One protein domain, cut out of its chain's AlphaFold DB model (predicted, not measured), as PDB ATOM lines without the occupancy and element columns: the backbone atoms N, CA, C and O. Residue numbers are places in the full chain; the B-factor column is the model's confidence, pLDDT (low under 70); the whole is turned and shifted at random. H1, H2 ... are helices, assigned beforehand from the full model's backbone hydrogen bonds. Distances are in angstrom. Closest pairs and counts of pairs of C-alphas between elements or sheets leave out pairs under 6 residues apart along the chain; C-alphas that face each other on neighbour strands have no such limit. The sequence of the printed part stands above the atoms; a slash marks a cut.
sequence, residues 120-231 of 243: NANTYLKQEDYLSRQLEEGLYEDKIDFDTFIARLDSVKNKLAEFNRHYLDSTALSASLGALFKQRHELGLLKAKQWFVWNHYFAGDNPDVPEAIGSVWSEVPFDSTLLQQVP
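AT A GLANCE: This is residues 120 to 231 of the 243 residues of an uncharacterized protein of Rhabdobacter roseus (UniProt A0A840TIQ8). Three long helices, H1, H2 and H3, form an up-and-down bundle, each running against the one before; beyond H3 a tail with short H4 and H5 folds back along it. The 112 printed residues hold these five helices in order, no named strand: all helix. It is elongated, 50 by 28 by 22 A, only just compact, close to loose, with radius of gyration of the C-alphas 15.7 A.

IN THESE COORDINATES: H1, residues 120 to 139, begins at C-alpha 120 (25.712, -5.265, 164.661) and spans 28.9 A. H2 is residues 146 to 170, 36.0 A; H3, 175 to 202, 39.3 A; H4, 211 to 214; H5, 224 to 228, ending at C-alpha 228 (26.342, 1.396, 144.913).

HOW THE PARTS SIT: Hairpin H1 and H2 touch, closest C-alphas Leu 135 and Val 156, 6.5 A. Hairpin H2 and H3 touch through H3 residues 178 to 189 alone, closest C-alphas Leu 168 and Gly 178, 7.0 A. O i to N i+4 pairs are within hydrogen-bond range throughout H2, H3 and H5, and 13 of 16 in H1; H4 is too short.

THE WHOLE: The printed part has no cut and no long link; 29 residues, among them 220 to 227, have pLDDT under 70.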
ATOM      1  N   ASN A 120      26.802  -4.338 164.983       94.50
ATOM      2  CA  ASN A 120      25.712  -5.265 164.661       94.50
ATOM      3  C   ASN A 120      25.779  -5.720 163.198       94.50
ATOM      4  O   ASN A 120      25.682  -6.910 162.922       94.50
ATOM      5  N   ALA A 121      26.031  -4.790 162.274       95.12
ATOM      6  CA  ALA A 121      26.177  -5.081 160.850       95.12
ATOM      7  C   ALA A 121      27.315  -6.085 160.590       95.12
ATOM      8  O   ALA A 121      27.125  -7.106 159.936       95.12
ATOM      9  N   ASN A 122      28.482  -5.842 161.186       96.69
ATOM     10  CA  ASN A 122      29.642  -6.723 161.051       96.69
ATOM     11  C   ASN A 122      29.462  -8.060 161.792       96.69
ATOM     12  O   ASN A 122      29.941  -9.098 161.339       96.69
ATOM     13  N   THR A 123      28.717  -8.074 162.902       95.69
ATOM     14  CA  THR A 123      28.351  -9.319 163.593       95.69
ATOM     15  C   THR A 123      27.411 -10.174 162.747       95.69
ATOM     16  O   THR A 123      27.612 -11.387 162.693       95.69
ATOM     17  N   TYR A 124      26.427  -9.561 162.077       94.81
ATOM     18  CA  TYR A 124      25.564 -10.243 161.112       94.81
ATOM     19  C   TYR A 124      26.407 -10.879 160.005       94.81
ATOM     20  O   TYR A 124      26.337 -12.091 159.824       94.81
ATOM     21  N   LEU A 125      27.254 -10.089 159.331       94.50
ATOM     22  CA  LEU A 125      28.070 -10.568 158.208       94.50
ATOM     23  C   LEU A 125      28.971 -11.733 158.607       94.50
ATOM     24  O   LEU A 125      29.067 -12.716 157.887       94.50
ATOM     25  N   LYS A 126      29.578 -11.673 159.792       94.12
ATOM     26  CA  LYS A 126      30.396 -12.777 160.298       94.12
ATOM     27  C   LYS A 126      29.589 -14.065 160.503       94.12
ATOM     28  O   LYS A 126      30.085 -15.158 160.234       94.12
ATOM     29  N   GLN A 127      28.377 -13.964 161.048       92.56
ATOM     30  CA  GLN A 127      27.514 -15.131 161.274       92.56
ATOM     31  C   GLN A 127      26.972 -15.687 159.953       92.56
ATOM     32  O   GLN A 127      26.942 -16.902 159.770       92.56
ATOM     33  N   GLU A 128      26.626 -14.806 159.017       91.38
ATOM     34  CA  GLU A 128      26.252 -15.154 157.647       91.38
ATOM     35  C   GLU A 128      27.398 -15.874 156.918       91.38
ATOM     36  O   GLU A 128      27.189 -16.951 156.359       91.38
ATOM     37  N   ASP A 129      28.616 -15.327 156.960       89.69
ATOM     38  CA  ASP A 129      29.803 -15.924 156.341       89.69
ATOM     39  C   ASP A 129      30.118 -17.286 156.990       89.69
ATOM     40  O   ASP A 129      30.468 -18.231 156.290       89.69
ATOM     41  N   TYR A 130      29.924 -17.449 158.306       88.50
ATOM     42  CA  TYR A 130      30.064 -18.752 158.974       88.50
ATOM     43  C   TYR A 130      29.063 -19.793 158.451       88.50
ATOM     44  O   TYR A 130      29.452 -20.923 158.154       88.50
ATOM     45  N   LEU A 131      27.787 -19.424 158.309       87.25
ATOM     46  CA  LEU A 131      26.766 -20.305 157.728       87.25
ATOM     47  C   LEU A 131      27.062 -20.610 156.256       87.25
ATOM     48  O   LEU A 131      26.866 -21.738 155.811       87.25
ATOM     49  N   SER A 132      27.584 -19.631 155.521       83.50
ATOM     50  CA  SER A 132      27.956 -19.777 154.114       83.50
ATOM     51  C   SER A 132      29.201 -20.644 153.931       83.50
ATOM     52  O   SER A 132      29.272 -21.393 152.971       83.50
ATOM     53  N   ARG A 133      30.161 -20.656 154.861       83.25
ATOM     54  CA  ARG A 133      31.297 -21.597 154.793       83.25
ATOM     55  C   ARG A 133      30.859 -23.056 154.901       83.25
ATOM     56  O   ARG A 133      31.482 -23.904 154.279       83.25
ATOM     57  N   GLN A 134      29.748 -23.353 155.584       74.88
ATOM     58  CA  GLN A 134      29.160 -24.704 155.558       74.88
ATOM     59  C   GLN A 134      28.691 -25.114 154.152       74.88
ATOM     60  O   GLN A 134      28.563 -26.302 153.876       74.88
ATOM     61  N   LEU A 135      28.404 -24.140 153.280       68.81
ATOM     62  CA  LEU A 135      28.135 -24.365 151.864       68.81
ATOM     63  C   LEU A 135      29.442 -24.690 151.126       68.81
ATOM     64  O   LEU A 135      29.508 -25.661 150.387       68.81
ATOM     65  N   GLU A 136      30.492 -23.897 151.346       70.06
ATOM     66  CA  GLU A 136      31.800 -24.087 150.698       70.06
ATOM     67  C   GLU A 136      32.468 -25.416 151.087       70.06
ATOM     68  O   GLU A 136      33.136 -26.038 150.258       70.06
ATOM     69  N   GLU A 137      32.244 -25.879 152.320       72.81
ATOM     70  CA  GLU A 137      32.646 -27.196 152.812       72.81
ATOM     71  C   GLU A 137      31.881 -28.306 152.063       72.81
ATOM     72  O   GLU A 137      30.817 -28.792 152.449       72.81
ATOM     73  N   GLY A 138      32.456 -28.700 150.930       65.50
ATOM     74  CA  GLY A 138      32.059 -29.850 150.132       65.50
ATOM     75  C   GLY A 138      31.180 -29.554 148.916       65.50
ATOM     76  O   GLY A 138      30.896 -30.475 148.158       65.50
ATOM     77  N   LEU A 139      30.783 -28.298 148.669       66.38
ATOM     78  CA  LEU A 139      30.262 -27.910 147.346       66.38
ATOM     79  C   LEU A 139      31.351 -27.871 146.273       66.38
ATOM     80  O   LEU A 139      31.065 -28.110 145.107       66.38
ATOM     81  N   TYR A 140      32.580 -27.548 146.672       66.44
ATOM     82  CA  TYR A 140      33.730 -27.476 145.772       66.44
ATOM     83  C   TYR A 140      34.478 -28.812 145.655       66.44
ATOM     84  O   TYR A 140      35.610 -28.849 145.184       66.44
ATOM     85  N   GLU A 141      33.875 -29.912 146.114       70.06
ATOM     86  CA  GLU A 141      34.403 -31.250 145.867       70.06
ATOM     87  C   GLU A 141      34.189 -31.613 144.395       70.06
ATOM     88  O   GLU A 141      33.062 -31.573 143.902       70.06
ATOM     89  N   ASP A 142      35.257 -32.037 143.715       65.38
ATOM     90  CA  ASP A 142      35.288 -32.343 142.272       65.38
ATOM     91  C   ASP A 142      34.242 -33.379 141.797       65.38
ATOM     92  O   ASP A 142      34.117 -33.635 140.600       65.38
ATOM     93  N   LYS A 143      33.521 -34.033 142.715       71.62
ATOM     94  CA  LYS A 143      32.621 -35.163 142.437       71.62
ATOM     95  C   LYS A 143      31.223 -35.029 143.033       71.62
ATOM     96  O   LYS A 143      30.514 -36.031 143.103       71.62
ATOM     97  N   ILE A 144      30.818 -33.842 143.481       82.69
ATOM     98  CA  ILE A 144      29.433 -33.651 143.916       82.69
ATOM     99  C   ILE A 144      28.494 -33.767 142.704       82.69
ATOM    100  O   ILE A 144      28.692 -33.108 141.684       82.69
ATOM    101  N   ASP A 145      27.504 -34.652 142.788       85.00
ATOM    102  CA  ASP A 145      26.463 -34.777 141.771       85.00
ATOM    103  C   ASP A 145      25.431 -33.640 141.894       85.00
ATOM    104  O   ASP A 145      25.343 -32.960 142.921       85.00
ATOM    105  N   PHE A 146      24.646 -33.429 140.836       83.25
ATOM    106  CA  PHE A 146      23.675 -32.335 140.765       83.25
ATOM    107  C   PHE A 146      22.624 -32.383 141.884       83.25
ATOM    108  O   PHE A 146      22.342 -31.351 142.495       83.25
ATOM    109  N   ASP A 147      22.073 -33.556 142.197       86.06
ATOM    110  CA  ASP A 147      21.017 -33.681 143.207       86.06
ATOM    111  C   ASP A 147      21.567 -33.365 144.604       86.06
ATOM    112  O   ASP A 147      20.955 -32.613 145.372       86.06
ATOM    113  N   THR A 148      22.770 -33.859 144.915       87.38
ATOM    114  CA  THR A 148      23.476 -33.523 146.158       87.38
ATOM    115  C   THR A 148      23.807 -32.031 146.228       87.38
ATOM    116  O   THR A 148      23.631 -31.416 147.285       87.38
ATOM    117  N   PHE A 149      24.254 -31.422 145.124       87.38
ATOM    118  CA  PHE A 149      24.523 -29.984 145.043       87.38
ATOM    119  C   PHE A 149      23.271 -29.162 145.373       87.38
ATOM    120  O   PHE A 149      23.309 -28.307 146.265       87.38
ATOM    121  N   ILE A 150      22.150 -29.449 144.706       86.88
ATOM    122  CA  ILE A 150      20.881 -28.738 144.906       86.88
ATOM    123  C   ILE A 150      20.374 -28.913 146.339       86.88
ATOM    124  O   ILE A 150      20.033 -27.924 146.988       86.88
ATOM    125  N   ALA A 151      20.408 -30.132 146.883       87.94
ATOM    126  CA  ALA A 151      19.978 -30.387 148.256       87.94
ATOM    127  C   ALA A 151      20.800 -29.592 149.289       87.94
ATOM    128  O   ALA A 151      20.249 -29.060 150.259       87.94
ATOM    129  N   ARG A 152      22.122 -29.469 149.088       87.25
ATOM    130  CA  ARG A 152      22.987 -28.644 149.952       87.25
ATOM    131  C   ARG A 152      22.681 -27.158 149.807       87.25
ATOM    132  O   ARG A 152      22.572 -26.467 150.823       87.25
ATOM    133  N   LEU A 153      22.506 -26.677 148.577       87.12
ATOM    134  CA  LEU A 153      22.155 -25.287 148.291       87.12
ATOM    135  C   LEU A 153      20.839 -24.890 148.981       87.12
ATOM    136  O   LEU A 153      20.790 -23.869 149.668       87.12
ATOM    137  N   ASP A 154      19.803 -25.722 148.867       88.88
ATOM    138  CA  ASP A 154      18.499 -25.492 149.498       88.88
ATOM    139  C   ASP A 154      18.579 -25.536 151.027       88.88
ATOM    140  O   ASP A 154      17.986 -24.698 151.711       88.88
ATOM    141  N   SER A 155      19.355 -26.470 151.586       89.44
ATOM    142  CA  SER A 155      19.597 -26.549 153.031       89.44
ATOM    143  C   SER A 155      20.214 -25.258 153.573       89.44
ATOM    144  O   SER A 155      19.742 -24.700 154.567       89.44
ATOM    145  N   VAL A 156      21.234 -24.730 152.894       87.31
ATOM    146  CA  VAL A 156      21.891 -23.484 153.303       87.31
ATOM    147  C   VAL A 156      20.985 -22.275 153.099       87.31
ATOM    148  O   VAL A 156      20.887 -21.446 154.003       87.31
ATOM    149  N   LYS A 157      20.265 -22.194 151.976       89.50
ATOM    150  CA  LYS A 157      19.255 -21.153 151.735       89.50
ATOM    151  C   LYS A 157      18.228 -21.098 152.868       89.50
ATOM    152  O   LYS A 157      17.924 -20.017 153.365       89.50
ATOM    153  N   ASN A 158      17.734 -22.250 153.319       91.38
ATOM    154  CA  ASN A 158      16.772 -22.326 154.420       91.38
ATOM    155  C   ASN A 158      17.387 -21.887 155.757       91.38
ATOM    156  O   ASN A 158      16.788 -21.067 156.452       91.38
ATOM    157  N   LYS A 159      18.600 -22.357 156.089       90.88
ATOM    158  CA  LYS A 159      19.328 -21.926 157.298       90.88
ATOM    159  C   LYS A 159      19.582 -20.419 157.314       90.88
ATOM    160  O   LYS A 159      19.436 -19.785 158.354       90.88
ATOM    161  N   LEU A 160      19.960 -19.841 156.175       89.19
ATOM    162  CA  LEU A 160      20.228 -18.408 156.053       89.19
ATOM    163  C   LEU A 160      18.944 -17.581 156.105       89.19
ATOM    164  O   LEU A 160      18.927 -16.537 156.752       89.19
ATOM    165  N   ALA A 161      17.847 -18.057 155.512       90.69
ATOM    166  CA  ALA A 161      16.540 -17.420 155.649       90.69
ATOM    167  C   ALA A 161      16.047 -17.427 157.108       90.69
ATOM    168  O   ALA A 161      15.552 -16.410 157.600       90.69
ATOM    169  N   GLU A 162      16.214 -18.549 157.811       92.25
ATOM    170  CA  GLU A 162      15.903 -18.672 159.236       92.25
ATOM    171  C   GLU A 162      16.776 -17.735 160.079       92.25
ATOM    172  O   GLU A 162      16.245 -16.960 160.879       92.25
ATOM    173  N   PHE A 163      18.091 -17.744 159.852       92.12
ATOM    174  CA  PHE A 163      19.038 -16.837 160.494       92.12
ATOM    175  C   PHE A 163      18.649 -15.371 160.296       92.12
ATOM    176  O   PHE A 163      18.538 -14.637 161.274       92.12
ATOM    177  N   ASN A 164      18.398 -14.955 159.053       90.00
ATOM    178  CA  ASN A 164      18.063 -13.574 158.726       90.00
ATOM    179  C   ASN A 164      16.787 -13.127 159.451       90.00
ATOM    180  O   ASN A 164      16.775 -12.077 160.088       90.00
ATOM    181  N   ARG A 165      15.740 -13.964 159.446       89.75
ATOM    182  CA  ARG A 165      14.506 -13.697 160.195       89.75
ATOM    183  C   ARG A 165      14.793 -13.501 161.687       89.75
ATOM    184  O   ARG A 165      14.462 -12.459 162.237       89.75
ATOM    185  N   HIS A 166      15.472 -14.453 162.328       90.94
ATOM    186  CA  HIS A 166      15.758 -14.370 163.764       90.94
ATOM    187  C   HIS A 166      16.681 -13.206 164.137       90.94
ATOM    188  O   HIS A 166      16.501 -12.588 165.187       90.94
ATOM    189  N   TYR A 167      17.673 -12.898 163.305       91.31
ATOM    190  CA  TYR A 167      18.609 -11.815 163.574       91.31
ATOM    191  C   TYR A 167      17.936 -10.448 163.427       91.31
ATOM    192  O   TYR A 167      18.105  -9.591 164.294       91.31
ATOM    193  N   LEU A 168      17.144 -10.242 162.371       87.31
ATOM    194  CA  LEU A 168      16.404  -8.992 162.171       87.31
ATOM    195  C   LEU A 168      15.332  -8.777 163.247       87.31
ATOM    196  O   LEU A 168      15.149  -7.647 163.685       87.31
ATOM    197  N   ASP A 169      14.695  -9.844 163.735       87.50
ATOM    198  CA  ASP A 169      13.717  -9.754 164.828       87.50
ATOM    199  C   ASP A 169      14.363  -9.422 166.188       87.50
ATOM    200  O   ASP A 169      13.708  -8.880 167.078       87.50
ATOM    201  N   SER A 170      15.645  -9.758 166.378       86.94
ATOM    202  CA  SER A 170      16.347  -9.633 167.668       86.94
ATOM    203  C   SER A 170      17.320  -8.458 167.759       86.94
ATOM    204  O   SER A 170      17.836  -8.176 168.844       86.94
ATOM    205  N   THR A 171      17.586  -7.756 166.658       83.75
ATOM    206  CA  THR A 171      18.592  -6.688 166.602       83.75
ATOM    207  C   THR A 171      18.050  -5.412 165.973       83.75
ATOM    208  O   THR A 171      17.092  -5.417 165.212       83.75
ATOM    209  N   ALA A 172      18.693  -4.283 166.271       81.75
ATOM    210  CA  ALA A 172      18.320  -2.975 165.736       81.75
ATOM    211  C   ALA A 172      18.945  -2.687 164.353       81.75
ATOM    212  O   ALA A 172      19.420  -1.576 164.112       81.75
ATOM    213  N   LEU A 173      19.014  -3.675 163.450       88.06
ATOM    214  CA  LEU A 173      19.414  -3.409 162.063       88.06
ATOM    215  C   LEU A 173      18.293  -2.657 161.338       88.06
ATOM    216  O   LEU A 173      17.114  -2.969 161.491       88.06
ATOM    217  N   SER A 174      18.651  -1.661 160.525       89.62
ATOM    218  CA  SER A 174      17.653  -0.979 159.702       89.62
ATOM    219  C   SER A 174      17.097  -1.930 158.640       89.62
ATOM    220  O   SER A 174      17.812  -2.781 158.107       89.62
ATOM    221  N   ALA A 175      15.830  -1.741 158.264       88.12
ATOM    222  CA  ALA A 175      15.201  -2.533 157.207       88.12
ATOM    223  C   ALA A 175      15.964  -2.446 155.872       88.12
ATOM    224  O   ALA A 175      16.065  -3.436 155.152       88.12
ATOM    225  N   SER A 176      16.547  -1.282 155.561       88.31
ATOM    226  CA  SER A 176      17.367  -1.093 154.360       88.31
ATOM    227  C   SER A 176      18.650  -1.924 154.387       88.31
ATOM    228  O   SER A 176      19.001  -2.534 153.380       88.31
ATOM    229  N   LEU A 177      19.330  -1.991 155.534       90.06
ATOM    230  CA  LEU A 177      20.550  -2.779 155.683       90.06
ATOM    231  C   LEU A 177      20.245  -4.283 155.692       90.06
ATOM    232  O   LEU A 177      20.959  -5.054 155.058       90.06
ATOM    233  N   GLY A 178      19.140  -4.691 156.321       89.69
ATOM    234  CA  GLY A 178      18.646  -6.068 156.247       89.69
ATOM    235  C   GLY A 178      18.306  -6.501 154.816       89.69
ATOM    236  O   GLY A 178      18.665  -7.602 154.402       89.69
ATOM    237  N   ALA A 179      17.674  -5.623 154.028       88.31
ATOM    238  CA  ALA A 179      17.405  -5.880 152.614       88.31
ATOM    239  C   ALA A 179      18.703  -6.016 151.802       88.31
ATOM    240  O   ALA A 179      18.845  -6.976 151.047       88.31
ATOM    241  N   LEU A 180      19.671  -5.120 152.014       88.75
ATOM    242  CA  LEU A 180      20.979  -5.183 151.362       88.75
ATOM    243  C   LEU A 180      21.701  -6.509 151.651       88.75
ATOM    244  O   LEU A 180      22.216  -7.155 150.739       88.75
ATOM    245  N   PHE A 181      21.725  -6.942 152.912       88.75
ATOM    246  CA  PHE A 181      22.354  -8.208 153.295       88.75
ATOM    247  C   PHE A 181      21.635  -9.420 152.709       88.75
ATOM    248  O   PHE A 181      22.288 -10.350 152.240       88.75
ATOM    249  N   LYS A 182      20.301  -9.391 152.639       86.44
ATOM    250  CA  LYS A 182      19.532 -10.429 151.946       86.44
ATOM    251  C   LYS A 182      19.921 -10.529 150.465       86.44
ATOM    252  O   LYS A 182      20.093 -11.632 149.957       86.44
ATOM    253  N   GLN A 183      20.095  -9.403 149.780       85.88
ATOM    254  CA  GLN A 183      20.494  -9.402 148.370       85.88
ATOM    255  C   GLN A 183      21.931  -9.901 148.172       85.88
ATOM    256  O   GLN A 183      22.190 -10.683 147.259       85.88
ATOM    257  N   ARG A 184      22.866  -9.504 149.050       85.94
ATOM    258  CA  ARG A 184      24.232 -10.062 149.066       85.94
ATOM    259  C   ARG A 184      24.194 -11.586 149.194       85.94
ATOM    260  O   ARG A 184      24.897 -12.278 148.460       85.94
ATOM    261  N   HIS A 185      23.358 -12.099 150.090       85.25
ATOM    262  CA  HIS A 185      23.175 -13.531 150.282       85.25
ATOM    263  C   HIS A 185      22.666 -14.229 149.008       85.25
ATOM    264  O   HIS A 185      23.242 -15.231 148.575       85.25
ATOM    265  N   GLU A 186      21.618 -13.690 148.381       85.00
ATOM    266  CA  GLU A 186      21.051 -14.231 147.139       85.00
ATOM    267  C   GLU A 186      22.098 -14.275 146.011       85.00
ATOM    268  O   GLU A 186      22.196 -15.279 145.299       85.00
ATOM    269  N   LEU A 187      22.957 -13.254 145.911       83.88
ATOM    270  CA  LEU A 187      24.106 -13.259 144.999       83.88
ATOM    271  C   LEU A 187      25.130 -14.351 145.326       83.88
ATOM    272  O   LEU A 187      25.663 -14.978 144.411       83.88
ATOM    273  N   GLY A 188      25.413 -14.597 146.606       83.12
ATOM    274  CA  GLY A 188      26.308 -15.674 147.034       83.12
ATOM    275  C   GLY A 188      25.811 -17.054 146.593       83.12
ATOM    276  O   GLY A 188      26.581 -17.842 146.040       83.12
ATOM    277  N   LEU A 189      24.512 -17.323 146.758       84.94
ATOM    278  CA  LEU A 189      23.886 -18.565 146.288       84.94
ATOM    279  C   LEU A 189      23.928 -18.687 144.761       84.94
ATOM    280  O   LEU A 189      24.239 -19.757 144.238       84.94
ATOM    281  N   LEU A 190      23.647 -17.598 144.040       84.50
ATOM    282  CA  LEU A 190      23.725 -17.585 142.579       84.50
ATOM    283  C   LEU A 190      25.150 -17.868 142.090       84.50
ATOM    284  O   LEU A 190      25.337 -18.689 141.193       84.50
ATOM    285  N   LYS A 191      26.161 -17.256 142.717       83.31
ATOM    286  CA  LYS A 191      27.574 -17.516 142.416       83.31
ATOM    287  C   LYS A 191      27.919 -18.996 142.598       83.31
ATOM    288  O   LYS A 191      28.611 -19.557 141.754       83.31
ATOM    289  N   ALA A 192      27.426 -19.637 143.659       84.31
ATOM    290  CA  ALA A 192      27.643 -21.066 143.882       84.31
ATOM    291  C   ALA A 192      27.008 -21.925 142.774       84.31
ATOM    292  O   ALA A 192      27.665 -22.827 142.254       84.31
ATOM    293  N   LYS A 193      25.770 -21.611 142.352       85.31
ATOM    294  CA  LYS A 193      25.124 -22.279 141.205       85.31
ATOM    295  C   LYS A 193      25.951 -22.131 139.930       85.31
ATOM    296  O   LYS A 193      26.229 -23.121 139.263       85.31
ATOM    297  N   GLN A 194      26.360 -20.906 139.603       83.62
ATOM    298  CA  GLN A 194      27.152 -20.613 138.406       83.62
ATOM    299  C   GLN A 194      28.498 -21.339 138.425       83.62
ATOM    300  O   GLN A 194      28.894 -21.915 137.415       83.62
ATOM    301  N   TRP A 195      29.176 -21.361 139.576       84.50
ATOM    302  CA  TRP A 195      30.421 -22.107 139.742       84.50
ATOM    303  C   TRP A 195      30.218 -23.602 139.486       84.50
ATOM    304  O   TRP A 195      30.984 -24.193 138.727       84.50
ATOM    305  N   PHE A 196      29.182 -24.212 140.068       83.88
ATOM    306  CA  PHE A 196      28.907 -25.636 139.877       83.88
ATOM    307  C   PHE A 196      28.624 -25.957 138.411       83.88
ATOM    308  O   PHE A 196      29.238 -26.851 137.836       83.88
ATOM    309  N   VAL A 197      27.752 -25.168 137.785       81.75
ATOM    310  CA  VAL A 197      27.415 -25.289 136.365       81.75
ATOM    311  C   VAL A 197      28.668 -25.211 135.493       81.75
ATOM    312  O   VAL A 197      28.879 -26.059 134.626       81.75
ATOM    313  N   TRP A 198      29.513 -24.207 135.735       80.81
ATOM    314  CA  TRP A 198      30.753 -24.012 134.994       80.81
ATOM    315  C   TRP A 198      31.682 -25.221 135.110       80.81
ATOM    316  O   TRP A 198      32.128 -25.752 134.096       80.81
ATOM    317  N   ASN A 199      31.945 -25.695 136.328       79.56
ATOM    318  CA  ASN A 199      32.907 -26.774 136.552       79.56
ATOM    319  C   ASN A 199      32.382 -28.150 136.131       79.56
ATOM    320  O   ASN A 199      33.159 -28.965 135.646       79.56
ATOM    321  N   HIS A 200      31.085 -28.413 136.286       77.81
ATOM    322  CA  HIS A 200      30.523 -29.737 136.018       77.81
ATOM    323  C   HIS A 200      30.161 -29.957 134.543       77.81
ATOM    324  O   HIS A 200      30.245 -31.082 134.051       77.81
ATOM    325  N   TYR A 201      29.775 -28.898 133.824       77.19
ATOM    326  CA  TYR A 201      29.290 -29.027 132.445       77.19
ATOM    327  C   TYR A 201      30.199 -28.369 131.407       77.19
ATOM    328  O   TYR A 201      30.388 -28.924 130.329       77.19
ATOM    329  N   PHE A 202      30.803 -27.218 131.719       72.56
ATOM    330  CA  PHE A 202      31.575 -26.450 130.734       72.56
ATOM    331  C   PHE A 202      33.086 -26.691 130.805       72.56
ATOM    332  O   PHE A 202      33.757 -26.633 129.780       72.56
ATOM    333  N   ALA A 203      33.633 -27.000 131.983       67.19
ATOM    334  CA  ALA A 203      35.060 -27.288 132.147       67.19
ATOM    335  C   ALA A 203      35.461 -28.719 131.722       67.19
ATOM    336  O   ALA A 203      36.651 -29.022 131.686       67.19
ATOM    337  N   GLY A 204      34.491 -29.592 131.412       57.88
ATOM    338  CA  GLY A 204      34.702 -31.030 131.201       57.88
ATOM    339  C   GLY A 204      34.290 -31.600 129.837       57.88
ATOM    340  O   GLY A 204      34.154 -32.815 129.747       57.88
ATOM    341  N   ASP A 205      34.064 -30.776 128.804       56.47
ATOM    342  CA  ASP A 205      33.551 -31.214 127.486       56.47
ATOM    343  C   ASP A 205      32.291 -32.105 127.585       56.47
ATOM    344  O   ASP A 205      32.126 -33.061 126.827       56.47
ATOM    345  N   ASN A 206      31.388 -31.821 128.535       60.06
ATOM    346  CA  ASN A 206      30.151 -32.583 128.698       60.06
ATOM    347  C   ASN A 206      29.040 -31.962 127.823       60.06
ATOM    348  O   ASN A 206      28.565 -30.869 128.141       60.06
ATOM    349  N   PRO A 207      28.621 -32.607 126.717       59.84
ATOM    350  CA  PRO A 207      27.660 -32.028 125.776       59.84
ATOM    351  C   PRO A 207      26.224 -31.972 126.323       59.84
ATOM    352  O   PRO A 207      25.392 -31.253 125.767       59.84
ATOM    353  N   ASP A 208      25.932 -32.685 127.413       70.25
ATOM    354  CA  ASP A 208      24.590 -32.802 127.980       70.25
ATOM    355  C   ASP A 208      24.390 -31.795 129.120       70.25
ATOM    356  O   ASP A 208      24.402 -32.150 130.299       70.25
ATOM    357  N   VAL A 209      24.208 -30.516 128.774       65.75
ATOM    358  CA  VAL A 209      23.785 -29.468 129.720       65.75
ATOM    359  C   VAL A 209      22.261 -29.552 129.903       65.75
ATOM    360  O   VAL A 209      21.531 -29.282 128.946       65.75
ATOM    361  N   PRO A 210      21.732 -29.885 131.097       69.31
ATOM    362  CA  PRO A 210      20.294 -29.843 131.350       69.31
ATOM    363  C   PRO A 210      19.688 -28.467 131.046       69.31
ATOM    364  O   PRO A 210      20.251 -27.441 131.419       69.31
ATOM    365  N   GLU A 211      18.491 -28.422 130.456       69.69
ATOM    366  CA  GLU A 211      17.787 -27.162 130.152       69.69
ATOM    367  C   GLU A 211      17.591 -26.280 131.402       69.69
ATOM    368  O   GLU A 211      17.727 -25.059 131.339       69.69
ATOM    369  N   ALA A 212      17.393 -26.910 132.566       64.12
ATOM    370  CA  ALA A 212      17.288 -26.251 133.870       64.12
ATOM    371  C   ALA A 212      18.529 -25.417 134.262       64.12
ATOM    372  O   ALA A 212      18.451 -24.568 135.145       64.12
ATOM    373  N   ILE A 213      19.674 -25.643 133.615       69.00
ATOM    374  CA  ILE A 213      20.917 -24.901 133.841       69.00
ATOM    375  C   ILE A 213      20.989 -23.633 132.985       69.00
ATOM    376  O   ILE A 213      21.616 -22.652 133.391       69.00
ATOM    377  N   GLY A 214      20.303 -23.604 131.839       65.00
ATOM    378  CA  GLY A 214      20.268 -22.440 130.952       65.00
ATOM    379  C   GLY A 214      19.722 -21.181 131.636       65.00
ATOM    380  O   GLY A 214      20.176 -20.078 131.336       65.00
ATOM    381  N   SER A 215      18.814 -21.333 132.607       72.94
ATOM    382  CA  SER A 215      18.248 -20.211 133.367       72.94
ATOM    383  C   SER A 215      19.178 -19.647 134.445       72.94
ATOM    384  O   SER A 215      19.023 -18.497 134.841       72.94
ATOM    385  N   VAL A 216      20.182 -20.398 134.906       72.19
ATOM    386  CA  VAL A 216      21.091 -19.942 135.977       72.19
ATOM    387  C   VAL A 216      21.896 -18.710 135.541       72.19
ATOM    388  O   VAL A 216      22.210 -17.837 136.349       72.19
ATOM    389  N   TRP A 217      22.207 -18.597 134.250       65.81
ATOM    390  CA  TRP A 217      22.929 -17.448 133.699       65.81
ATOM    391  C   TRP A 217      22.044 -16.214 133.491       65.81
ATOM    392  O   TRP A 217      22.557 -15.098 133.476       65.81
ATOM    393  N   SER A 218      20.726 -16.391 133.368       67.94
ATOM    394  CA  SER A 218      19.762 -15.289 133.261       67.94
ATOM    395  C   SER A 218      19.216 -14.825 134.616       67.94
ATOM    396  O   SER A 218      18.574 -13.779 134.680       67.94
ATOM    397  N   GLU A 219      19.522 -15.540 135.704       71.81
ATOM    398  CA  GLU A 219      19.123 -15.206 137.080       71.81
ATOM    399  C   GLU A 219      19.865 -13.995 137.680       71.81
ATOM    400  O   GLU A 219      19.560 -13.635 138.815       71.81
ATOM    401  N   VAL A 220      20.812 -13.353 136.976       63.91
ATOM    402  CA  VAL A 220      21.602 -12.231 137.525       63.91
ATOM    403  C   VAL A 220      20.675 -11.105 138.001       63.91
ATOM    404  O   VAL A 220      20.083 -10.407 137.170       63.91
ATOM    405  N   PRO A 221      20.565 -10.863 139.322       61.19
ATOM    406  CA  PRO A 221      19.760  -9.770 139.818       61.19
ATOM    407  C   PRO A 221      20.565  -8.488 139.604       61.19
ATOM    408  O   PRO A 221      21.495  -8.179 140.349       61.19
ATOM    409  N   PHE A 222      20.238  -7.741 138.552       58.59
ATOM    410  CA  PHE A 222      20.755  -6.387 138.371       58.59
ATOM    411  C   PHE A 222      20.089  -5.459 139.395       58.59
ATOM    412  O   PHE A 222      19.140  -4.742 139.082       58.59
ATOM    413  N   ASP A 223      20.576  -5.477 140.638       63.25
ATOM    414  CA  ASP A 223      20.191  -4.492 141.645       63.25
ATOM    415  C   ASP A 223      21.235  -3.371 141.737       63.25
ATOM    416  O   ASP A 223      22.386  -3.562 142.137       63.25
ATOM    417  N   SER A 224      20.803  -2.161 141.382       61.66
ATOM    418  CA  SER A 224      21.619  -0.947 141.445       61.66
ATOM    419  C   SER A 224      22.103  -0.587 142.855       61.66
ATOM    420  O   SER A 224      23.093   0.130 142.988       61.66
ATOM    421  N   THR A 225      21.439  -1.062 143.911       68.25
ATOM    422  CA  THR A 225      21.786  -0.737 145.300       68.25
ATOM    423  C   THR A 225      23.054  -1.455 145.746       68.25
ATOM    424  O   THR A 225      23.935  -0.809 146.307       68.25
ATOM    425  N   LEU A 226      23.212  -2.740 145.420       68.44
ATOM    426  CA  LEU A 226      24.444  -3.497 145.670       68.44
ATOM    427  C   LEU A 226      25.629  -2.910 144.907       68.44
ATOM    428  O   LEU A 226      26.698  -2.706 145.481       68.44
ATOM    429  N   LEU A 227      25.404  -2.542 143.644       67.19
ATOM    430  CA  LEU A 227      26.382  -1.842 142.814       67.19
ATOM    431  C   LEU A 227      26.855  -0.530 143.469       67.19
ATOM    432  O   LEU A 227      28.020  -0.160 143.375       67.19
ATOM    433  N   GLN A 228      25.979   0.172 144.193       71.75
ATOM    434  CA  GLN A 228      26.342   1.396 144.913       71.75
ATOM    435  C   GLN A 228      27.126   1.156 146.212       71.75
ATOM    436  O   GLN A 228      27.725   2.106 146.710       71.75
ATOM    437  N   GLN A 229      27.159  -0.058 146.765       65.94
ATOM    438  CA  GLN A 229      27.916  -0.377 147.992       65.94
ATOM    439  C   GLN A 229      29.351  -0.833 147.707       65.94
ATOM    440  O   GLN A 229      30.087  -1.219 148.614       65.94
ATOM    441  N   VAL A 230      29.763  -0.803 146.446       59.38
ATOM    442  CA  VAL A 230      31.118  -1.146 146.039       59.38
ATOM    443  C   VAL A 230      31.735   0.084 145.380       59.38
ATOM    444  O   VAL A 230      31.062   0.732 144.577       59.38
ATOM    445  N   PRO A 231      32.942   0.529 145.766       54.22
ATOM    446  CA  PRO A 231      33.537   1.716 145.168       54.22
ATOM    447  C   PRO A 231      33.719   1.508 143.661       54.22
ATOM    448  O   PRO A 231      34.354   0.556 143.224       54.22
TER     449      PRO A 231